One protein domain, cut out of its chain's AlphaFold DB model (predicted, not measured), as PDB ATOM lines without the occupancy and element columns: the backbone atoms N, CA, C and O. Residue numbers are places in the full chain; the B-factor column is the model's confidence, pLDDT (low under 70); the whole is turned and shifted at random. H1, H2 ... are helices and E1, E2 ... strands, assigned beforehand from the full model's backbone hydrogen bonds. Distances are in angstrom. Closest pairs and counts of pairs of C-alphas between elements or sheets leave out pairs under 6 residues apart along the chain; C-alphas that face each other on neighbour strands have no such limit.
ATOM      1  N   HIS A  72      86.499  61.640 117.021       78.75
ATOM      2  CA  HIS A  72      87.726  61.764 116.237       78.75
ATOM      3  C   HIS A  72      88.372  60.392 116.030       78.75
ATOM      4  O   HIS A  72      88.526  59.605 116.968       78.75
ATOM      5  N   CYS A  73      88.747  60.093 114.788       77.12
ATOM      6  CA  CYS A  73      89.498  58.886 114.472       77.12
ATOM      7  C   CYS A  73      90.992  59.114 114.749       77.12
ATOM      8  O   CYS A  73      91.494  60.225 114.615       77.12
ATOM      9  N   GLY A  74      91.744  58.049 115.046       70.12
ATOM     10  CA  GLY A  74      93.201  58.118 115.239       70.12
ATOM     11  C   GLY A  74      94.005  58.567 114.006       70.12
ATOM     12  O   GLY A  74      95.216  58.706 114.104       70.12
ATOM     13  N   CYS A  75      93.358  58.793 112.854       75.69
ATOM     14  CA  CYS A  75      93.963  59.438 111.684       75.69
ATOM     15  C   CYS A  75      93.955  60.977 111.750       75.69
ATOM     16  O   CYS A  75      94.521  61.610 110.866       75.69
ATOM     17  N   GLY A  76      93.318  61.569 112.768       69.25
ATOM     18  CA  GLY A  76      93.252  63.016 112.987       69.25
ATOM     19  C   GLY A  76      91.974  63.690 112.475       69.25
ATOM     20  O   GLY A  76      91.671  64.795 112.915       69.25
ATOM     21  N   ASP A  77      91.184  63.038 111.617       78.94
ATOM     22  CA  ASP A  77      89.917  63.597 111.125       78.94
ATOM     23  C   ASP A  77      88.716  63.211 112.012       78.94
ATOM     24  O   ASP A  77      88.703  62.177 112.692       78.94
ATOM     25  N   ALA A  78      87.670  64.038 111.960       81.50
ATOM     26  CA  ALA A  78      86.369  63.739 112.551       81.50
ATOM     27  C   ALA A  78      85.650  62.618 111.775       81.50
ATOM     28  O   ALA A  78      85.641  62.610 110.542       81.50
ATOM     29  N   CYS A  79      85.030  61.673 112.487       85.56
ATOM     30  CA  CYS A  79      84.184  60.655 111.868       85.56
ATOM     31  C   CYS A  79      82.870  61.277 111.382       85.56
ATOM     32  O   CYS A  79      82.211  62.007 112.122       85.56
ATOM     33  N   SER A  80      82.447  60.919 110.173       87.62
ATOM     34  CA  SER A  80      81.101  61.204 109.681       87.62
ATOM     35  C   SER A  80      80.088  60.337 110.418       87.62
ATOM     36  O   SER A  80      80.342  59.158 110.662       87.62
ATOM     37  N   VAL A  81      78.933  60.903 110.751       86.75
ATOM     38  CA  VAL A  81      77.845  60.186 111.419       86.75
ATOM     39  C   VAL A  81      76.733  59.921 110.413       86.75
ATOM     40  O   VAL A  81      76.266  60.845 109.753       86.75
ATOM     41  N   LEU A  82      76.302  58.667 110.310       85.44
ATOM     42  CA  LEU A  82      75.092  58.273 109.597       85.44
ATOM     43  C   LEU A  82      74.085  57.727 110.601       85.44
ATOM     44  O   LEU A  82      74.395  56.823 111.376       85.44
ATOM     45  N   THR A  83      72.868  58.246 110.565       84.12
ATOM     46  CA  THR A  83      71.775  57.767 111.407       84.12
ATOM     47  C   THR A  83      70.943  56.764 110.617       84.12
ATOM     48  O   THR A  83      70.463  57.055 109.523       84.12
ATOM     49  N   SER A  84      70.796  55.554 111.150       79.81
ATOM     50  CA  SER A  84      70.005  54.499 110.523       79.81
ATOM     51  C   SER A  84      68.525  54.847 110.547       79.81
ATOM     52  O   SER A  84      67.955  55.146 111.594       79.81
ATOM     53  N   THR A  85      67.896  54.720 109.386       84.19
ATOM     54  CA  THR A  85      66.446  54.826 109.195       84.19
ATOM     55  C   THR A  85      65.784  53.458 109.033       84.19
ATOM     56  O   THR A  85      64.603  53.372 108.719       84.19
ATOM     57  N   THR A  86      66.538  52.370 109.226       80.31
ATOM     58  CA  THR A  86      66.000  51.012 109.088       80.31
ATOM     59  C   THR A  86      65.001  50.703 110.196       80.31
ATOM     60  O   THR A  86      65.215  51.065 111.353       80.31
ATOM     61  N   GLU A  87      63.943  49.963 109.866       71.69
ATOM     62  CA  GLU A  87      62.894  49.581 110.822       71.69
ATOM     63  C   GLU A  87      63.439  48.761 112.007       71.69
ATOM     64  O   GLU A  87      62.928  48.846 113.122       71.69
ATOM     65  N   GLY A  88      64.519  47.998 111.797       70.12
ATOM     66  CA  GLY A  88      65.141  47.167 112.832       70.12
ATOM     67  C   GLY A  88      66.075  47.915 113.791       70.12
ATOM     68  O   GLY A  88      66.379  47.397 114.868       70.12
ATOM     69  N   ASN A  89      66.547  49.107 113.421       64.69
ATOM     70  CA  ASN A  89      67.415  49.938 114.258       64.69
ATOM     71  C   ASN A  89      67.241  51.429 113.913       64.69
ATOM     72  O   ASN A  89      68.170  52.053 113.380       64.69
ATOM     73  N   PRO A  90      66.052  52.002 114.157       76.06
ATOM     74  CA  PRO A  90      65.810  53.407 113.882       76.06
ATOM     75  C   PRO A  90      66.663  54.264 114.822       76.06
ATOM     76  O   PRO A  90      66.798  53.968 116.009       76.06
ATOM     77  N   ASN A  91      67.240  55.332 114.282       81.19
ATOM     78  CA  ASN A  91      68.102  56.285 114.982       81.19
ATOM     79  C   ASN A  91      69.456  55.732 115.467       81.19
ATOM     80  O   ASN A  91      70.153  56.387 116.240       81.19
ATOM     81  N   GLY A  92      69.867  54.543 115.014       80.88
ATOM     82  CA  GLY A  92      71.199  54.021 115.317       80.88
ATOM     83  C   GLY A  92      72.286  54.872 114.657       80.88
ATOM     84  O   GLY A  92      72.286  55.001 113.437       80.88
ATOM     85  N   ASN A  93      73.216  55.431 115.433       86.19
ATOM     86  CA  ASN A  93      74.315  56.243 114.903       86.19
ATOM     87  C   ASN A  93      75.514  55.370 114.512       86.19
ATOM     88  O   ASN A  93      76.065  54.640 115.338       86.19
ATOM     89  N   PHE A  94      75.937  55.487 113.260       83.44
ATOM     90  CA  PHE A  94      77.068  54.780 112.673       83.44
ATOM     91  C   PHE A  94      78.156  55.786 112.318       83.44
ATOM     92  O   PHE A  94      77.933  56.709 111.542       83.44
ATOM     93  N   TYR A  95      79.344  55.596 112.884       87.56
ATOM     94  CA  TYR A  95      80.490  56.464 112.646       87.56
ATOM     95  C   TYR A  95      81.359  55.883 111.537       87.56
ATOM     96  O   TYR A  95      81.769  54.721 111.601       87.56
ATOM     97  N   PHE A  96      81.667  56.697 110.536       82.06
ATOM     98  CA  PHE A  96      82.473  56.325 109.386       82.06
ATOM     99  C   PHE A  96      83.689  57.239 109.255       82.06
ATOM    100  O   PHE A  96      83.602  58.452 109.425       82.06
ATOM    101  N   CYS A  97      84.838  56.653 108.933       83.19
ATOM    102  CA  CYS A  97      86.066  57.390 108.676       83.19
ATOM    103  C   CYS A  97      86.491  57.161 107.224       83.19
ATOM    104  O   CYS A  97      86.926  56.064 106.866       83.19
ATOM    105  N   SER A  98      86.404  58.211 106.405       76.19
ATOM    106  CA  SER A  98      86.669  58.152 104.962       76.19
ATOM    107  C   SER A  98      88.107  57.764 104.609       76.19
ATOM    108  O   SER A  98      88.344  57.131 103.581       76.19
ATOM    109  N   ARG A  99      89.085  58.069 105.474       69.56
ATOM    110  CA  ARG A  99      90.466  57.596 105.278       69.56
ATOM    111  C   ARG A  99      90.603  56.106 105.563       69.56
ATOM    112  O   ARG A  99      91.284  55.412 104.821       69.56
ATOM    113  N   ARG A 100      89.886  55.574 106.561       63.62
ATOM    114  CA  ARG A 100      89.901  54.134 106.864       63.62
ATOM    115  C   ARG A 100      89.242  53.299 105.765       63.62
ATOM    116  O   ARG A 100      89.648  52.156 105.592       63.62
ATOM    117  N   SER A 101      88.277  53.842 105.020       60.75
ATOM    118  CA  SER A 101      87.656  53.136 103.890       60.75
ATOM    119  C   SER A 101      88.485  53.141 102.607       60.75
ATOM    120  O   SER A 101      88.327  52.229 101.806       60.75
ATOM    121  N   GLN A 102      89.350  54.140 102.401       56.69
ATOM    122  CA  GLN A 102      90.203  54.230 101.204       56.69
ATOM    123  C   GLN A 102      91.594  53.615 101.412       56.69
ATOM    124  O   GLN A 102      92.196  53.141 100.457       56.69
ATOM    125  N   SER A 103      92.088  53.564 102.654       51.47
ATOM    126  CA  SER A 103      93.363  52.932 103.006       51.47
ATOM    127  C   SER A 103      93.169  51.631 103.790       51.47
ATOM    128  O   SER A 103      93.898  51.377 104.751       51.47
ATOM    129  N   GLN A 104      92.179  50.807 103.435       50.41
ATOM    130  CA  GLN A 104      92.288  49.396 103.790       50.41
ATOM    131  C   GLN A 104      93.464  48.850 102.951       50.41
ATOM    132  O   GLN A 104      93.282  48.699 101.742       50.41
ATOM    133  N   PRO A 105      94.644  48.494 103.515       51.62
ATOM    134  CA  PRO A 105      95.317  47.314 102.974       51.62
ATOM    135  C   PRO A 105      94.221  46.261 102.876       51.62
ATOM    136  O   PRO A 105      93.392  46.207 103.794       51.62
ATOM    137  N   SER A 106      94.139  45.554 101.740       56.41
ATOM    138  CA  SER A 106      93.039  44.626 101.445       56.41
ATOM    139  C   SER A 106      92.622  43.960 102.750       56.41
ATOM    140  O   SER A 106      93.497  43.522 103.485       56.41
ATOM    141  N   TYR A 107      91.350  44.012 103.147       55.38
ATOM    142  CA  TYR A 107      90.922  43.568 104.486       55.38
ATOM    143  C   TYR A 107      91.574  42.226 104.900       55.38
ATOM    144  O   TYR A 107      91.935  42.032 106.055       55.38
ATOM    145  N   SER A 108      91.855  41.365 103.918       64.25
ATOM    146  CA  SER A 108      92.716  40.183 103.985       64.25
ATOM    147  C   SER A 108      94.129  40.370 104.553       64.25
ATOM    148  O   SER A 108      94.562  39.538 105.333       64.25
ATOM    149  N   GLU A 109      94.883  41.399 104.199       68.75
ATOM    150  CA  GLU A 109      96.310  41.559 104.489       68.75
ATOM    151  C   GLU A 109      96.571  42.050 105.917       68.75
ATOM    152  O   GLU A 109      97.359  41.439 106.637       68.75
ATOM    153  N   ALA A 110      95.836  43.062 106.389       71.00
ATOM    154  CA  ALA A 110      95.882  43.467 107.798       71.00
ATOM    155  C   ALA A 110      95.330  42.374 108.727       71.00
ATOM    156  O   ALA A 110      95.856  42.154 109.822       71.00
ATOM    157  N   LEU A 111      94.298  41.649 108.284       75.00
ATOM    158  CA  LEU A 111      93.770  40.500 109.016       75.00
ATOM    159  C   LEU A 111      94.802  39.363 109.033       75.00
ATOM    160  O   LEU A 111      95.070  38.824 110.098       75.00
ATOM    161  N   THR A 112      95.483  39.081 107.919       77.69
ATOM    162  CA  THR A 112      96.573  38.088 107.844       77.69
ATOM    163  C   THR A 112      97.753  38.465 108.740       77.69
ATOM    164  O   THR A 112      98.314  37.607 109.423       77.69
ATOM    165  N   GLN A 113      98.121  39.750 108.794       78.62
ATOM    166  CA  GLN A 113      99.166  40.245 109.693       78.62
ATOM    167  C   GLN A 113      98.780  40.065 111.165       78.62
ATOM    168  O   GLN A 113      99.595  39.582 111.952       78.62
ATOM    169  N   ARG A 114      97.532  40.380 111.536       82.44
ATOM    170  CA  ARG A 114      97.020  40.111 112.888       82.44
ATOM    171  C   ARG A 114      97.003  38.605 113.184       82.44
ATOM    172  O   ARG A 114      97.496  38.174 114.223       82.44
ATOM    173  N   MET A 115      96.519  37.800 112.243       83.06
ATOM    174  CA  MET A 115      96.395  36.348 112.374       83.06
ATOM    175  C   MET A 115      97.754  35.657 112.581       83.06
ATOM    176  O   MET A 115      97.827  34.637 113.261       83.06
ATOM    177  N   LYS A 116      98.849  36.243 112.073       82.56
ATOM    178  CA  LYS A 116     100.232  35.802 112.335       82.56
ATOM    179  C   LYS A 116     100.644  35.912 113.808       82.56
ATOM    180  O   LYS A 116     101.407  35.073 114.284       82.56
ATOM    181  N   GLY A 117     100.174  36.940 114.513       82.94
ATOM    182  CA  GLY A 117     100.469  37.161 115.932       82.94
ATOM    183  C   GLY A 117      99.500  36.450 116.876       82.94
ATOM    184  O   GLY A 117      99.871  36.105 118.002       82.94
ATOM    185  N   ASP A 118      98.283  36.204 116.403       86.31
ATOM    186  CA  ASP A 118      97.227  35.603 117.200       86.31
ATOM    187  C   ASP A 118      97.441  34.109 117.420       86.31
ATOM    188  O   ASP A 118      97.954  33.376 116.573       86.31
ATOM    189  N   THR A 119      97.019  33.663 118.598       91.25
ATOM    190  CA  THR A 119      97.100  32.268 119.017       91.25
ATOM    191  C   THR A 119      95.730  31.617 118.869       91.25
ATOM    192  O   THR A 119      94.726  32.129 119.366       91.25
ATOM    193  N   CYS A 120      95.675  30.474 118.197       87.88
ATOM    194  CA  CYS A 120      94.458  29.704 118.026       87.88
ATOM    195  C   CYS A 120      93.905  29.261 119.382       87.88
ATOM    196  O   CYS A 120      94.556  28.546 120.139       87.88
ATOM    197  N   PHE A 121      92.656  29.616 119.663       87.12
ATOM    198  CA  PHE A 121      91.985  29.257 120.916       87.12
ATOM    199  C   PHE A 121      91.725  27.756 121.089       87.12
ATOM    200  O   PHE A 121      91.390  27.330 122.190       87.12
ATOM    201  N   LEU A 122      91.840  26.958 120.022       88.00
ATOM    202  CA  LEU A 122      91.642  25.509 120.085       88.00
ATOM    203  C   LEU A 122      92.955  24.779 120.389       88.00
ATOM    204  O   LEU A 122      93.047  24.062 121.376       88.00
ATOM    205  N   CYS A 123      93.973  24.976 119.548       89.31
ATOM    206  CA  CYS A 123      95.230  24.225 119.618       89.31
ATOM    207  C   CYS A 123      96.393  25.010 120.240       89.31
ATOM    208  O   CYS A 123      97.487  24.472 120.364       89.31
ATOM    209  N   LYS A 124      96.173  26.278 120.615       88.25
ATOM    210  CA  LYS A 124      97.177  27.194 121.181       88.25
ATOM    211  C   LYS A 124      98.384  27.485 120.273       88.25
ATOM    212  O   LYS A 124      99.372  28.043 120.739       88.25
ATOM    213  N   ASN A 125      98.296  27.177 118.977       86.81
ATOM    214  CA  ASN A 125      99.327  27.503 117.988       86.81
ATOM    215  C   ASN A 125      99.030  28.832 117.284       86.81
ATOM    216  O   ASN A 125      97.870  29.193 117.104       86.81
ATOM    217  N   LYS A 126     100.073  29.558 116.873       89.00
ATOM    218  CA  LYS A 126      99.936  30.846 116.175       89.00
ATOM    219  C   LYS A 126      99.665  30.683 114.678       89.00
ATOM    220  O   LYS A 126      99.844  29.599 114.121       89.00
ATOM    221  N   GLY A 127      99.267  31.772 114.022       87.06
ATOM    222  CA  GLY A 127      99.171  31.839 112.559       87.06
ATOM    223  C   GLY A 127      97.812  31.452 111.980       87.06
ATOM    224  O   GLY A 127      97.659  31.451 110.763       87.06
ATOM    225  N   HIS A 128      96.837  31.127 112.827       88.50
ATOM    226  CA  HIS A 128      95.467  30.825 112.427       88.50
ATOM    227  C   HIS A 128      94.504  31.043 113.598       88.50
ATOM    228  O   HIS A 128      94.888  30.976 114.771       88.50
ATOM    229  N   TRP A 129      93.229  31.262 113.295       91.06
ATOM    230  CA  TRP A 129      92.167  31.291 114.300       91.06
ATOM    231  C   TRP A 129      91.438  29.951 114.381       91.06
ATOM    232  O   TRP A 129      91.657  29.046 113.582       91.06
ATOM    233  N   LYS A 130      90.535  29.809 115.359       87.06
ATOM    234  CA  LYS A 130      89.756  28.576 115.582       87.06
ATOM    235  C   LYS A 130      89.055  28.065 114.311       87.06
ATOM    236  O   LYS A 130      88.882  26.857 114.175       87.06
ATOM    237  N   GLN A 131      88.631  28.965 113.419       82.69
ATOM    238  CA  GLN A 131      87.939  28.607 112.176       82.69
ATOM    239  C   GLN A 131      88.849  27.866 111.188       82.69
ATOM    240  O   GLN A 131      88.405  26.879 110.605       82.69
ATOM    241  N   ASP A 132      90.114  28.280 111.115       83.31
ATOM    242  CA  ASP A 132      91.152  27.769 110.209       83.31
ATOM    243  C   ASP A 132      92.101  26.780 110.902       83.31
ATOM    244  O   ASP A 132      93.192  26.485 110.420       83.31
ATOM    245  N   CYS A 133      91.716  26.279 112.080       88.19
ATOM    246  CA  CYS A 133      92.549  25.364 112.839       88.19
ATOM    247  C   CYS A 133      92.654  24.011 112.124       88.19
ATOM    248  O   CYS A 133      91.636  23.339 111.981       88.19
ATOM    249  N   PRO A 134      93.859  23.537 111.753       86.12
ATOM    250  CA  PRO A 134      94.026  22.254 111.063       86.12
ATOM    251  C   PRO A 134      93.673  21.060 111.960       86.12
ATOM    252  O   PRO A 134      93.381  19.976 111.476       86.12
TER     253      PRO A 134
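Overview. This is residues 72 to 134 of the 200 residues of an uncharacterized protein of Punica granatum (UniProt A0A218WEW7). With little regular structure, the model is two small parts joined by a thin bridge: the two-stranded hairpin of E1 and E2 with short helix H1 after it, and, beyond helix H2, a looped tail, residues 118 to 134. Residues 101 to 111, of which 107 to 111 belong to H2, stand free between them. The printed part has 63 residues, 24 of them in E1, E2, H1 and H2, in that order; the class is mixed and the sheet antiparallel. It is extended, with radius of gyration of the C-alphas 17.0 A and spans of 43 by 31 by 17 A.

Arrangement. E1, residues 80 to 83, and E2, residues 93 to 96, are antiparallel at 150 degrees, with N 80 and O 96 2.8 A apart, within hydrogen-bond range. H2, residues 107 to 117, is apart from both strands and from H1, residues 98 to 102. Every O i to N i+4 pair is within range in H1, 6 of 7 in H2.

Along the chain. E1 begins at C-alpha 80 (81.101, 61.204, 109.681). H2, 16.2 A long, ends at C-alpha 117 (100.469, 37.161, 115.932).

Size, cuts and confidence. The printed part has no cut. Residues 76, 89 and 99 to 109 are under pLDDT 70.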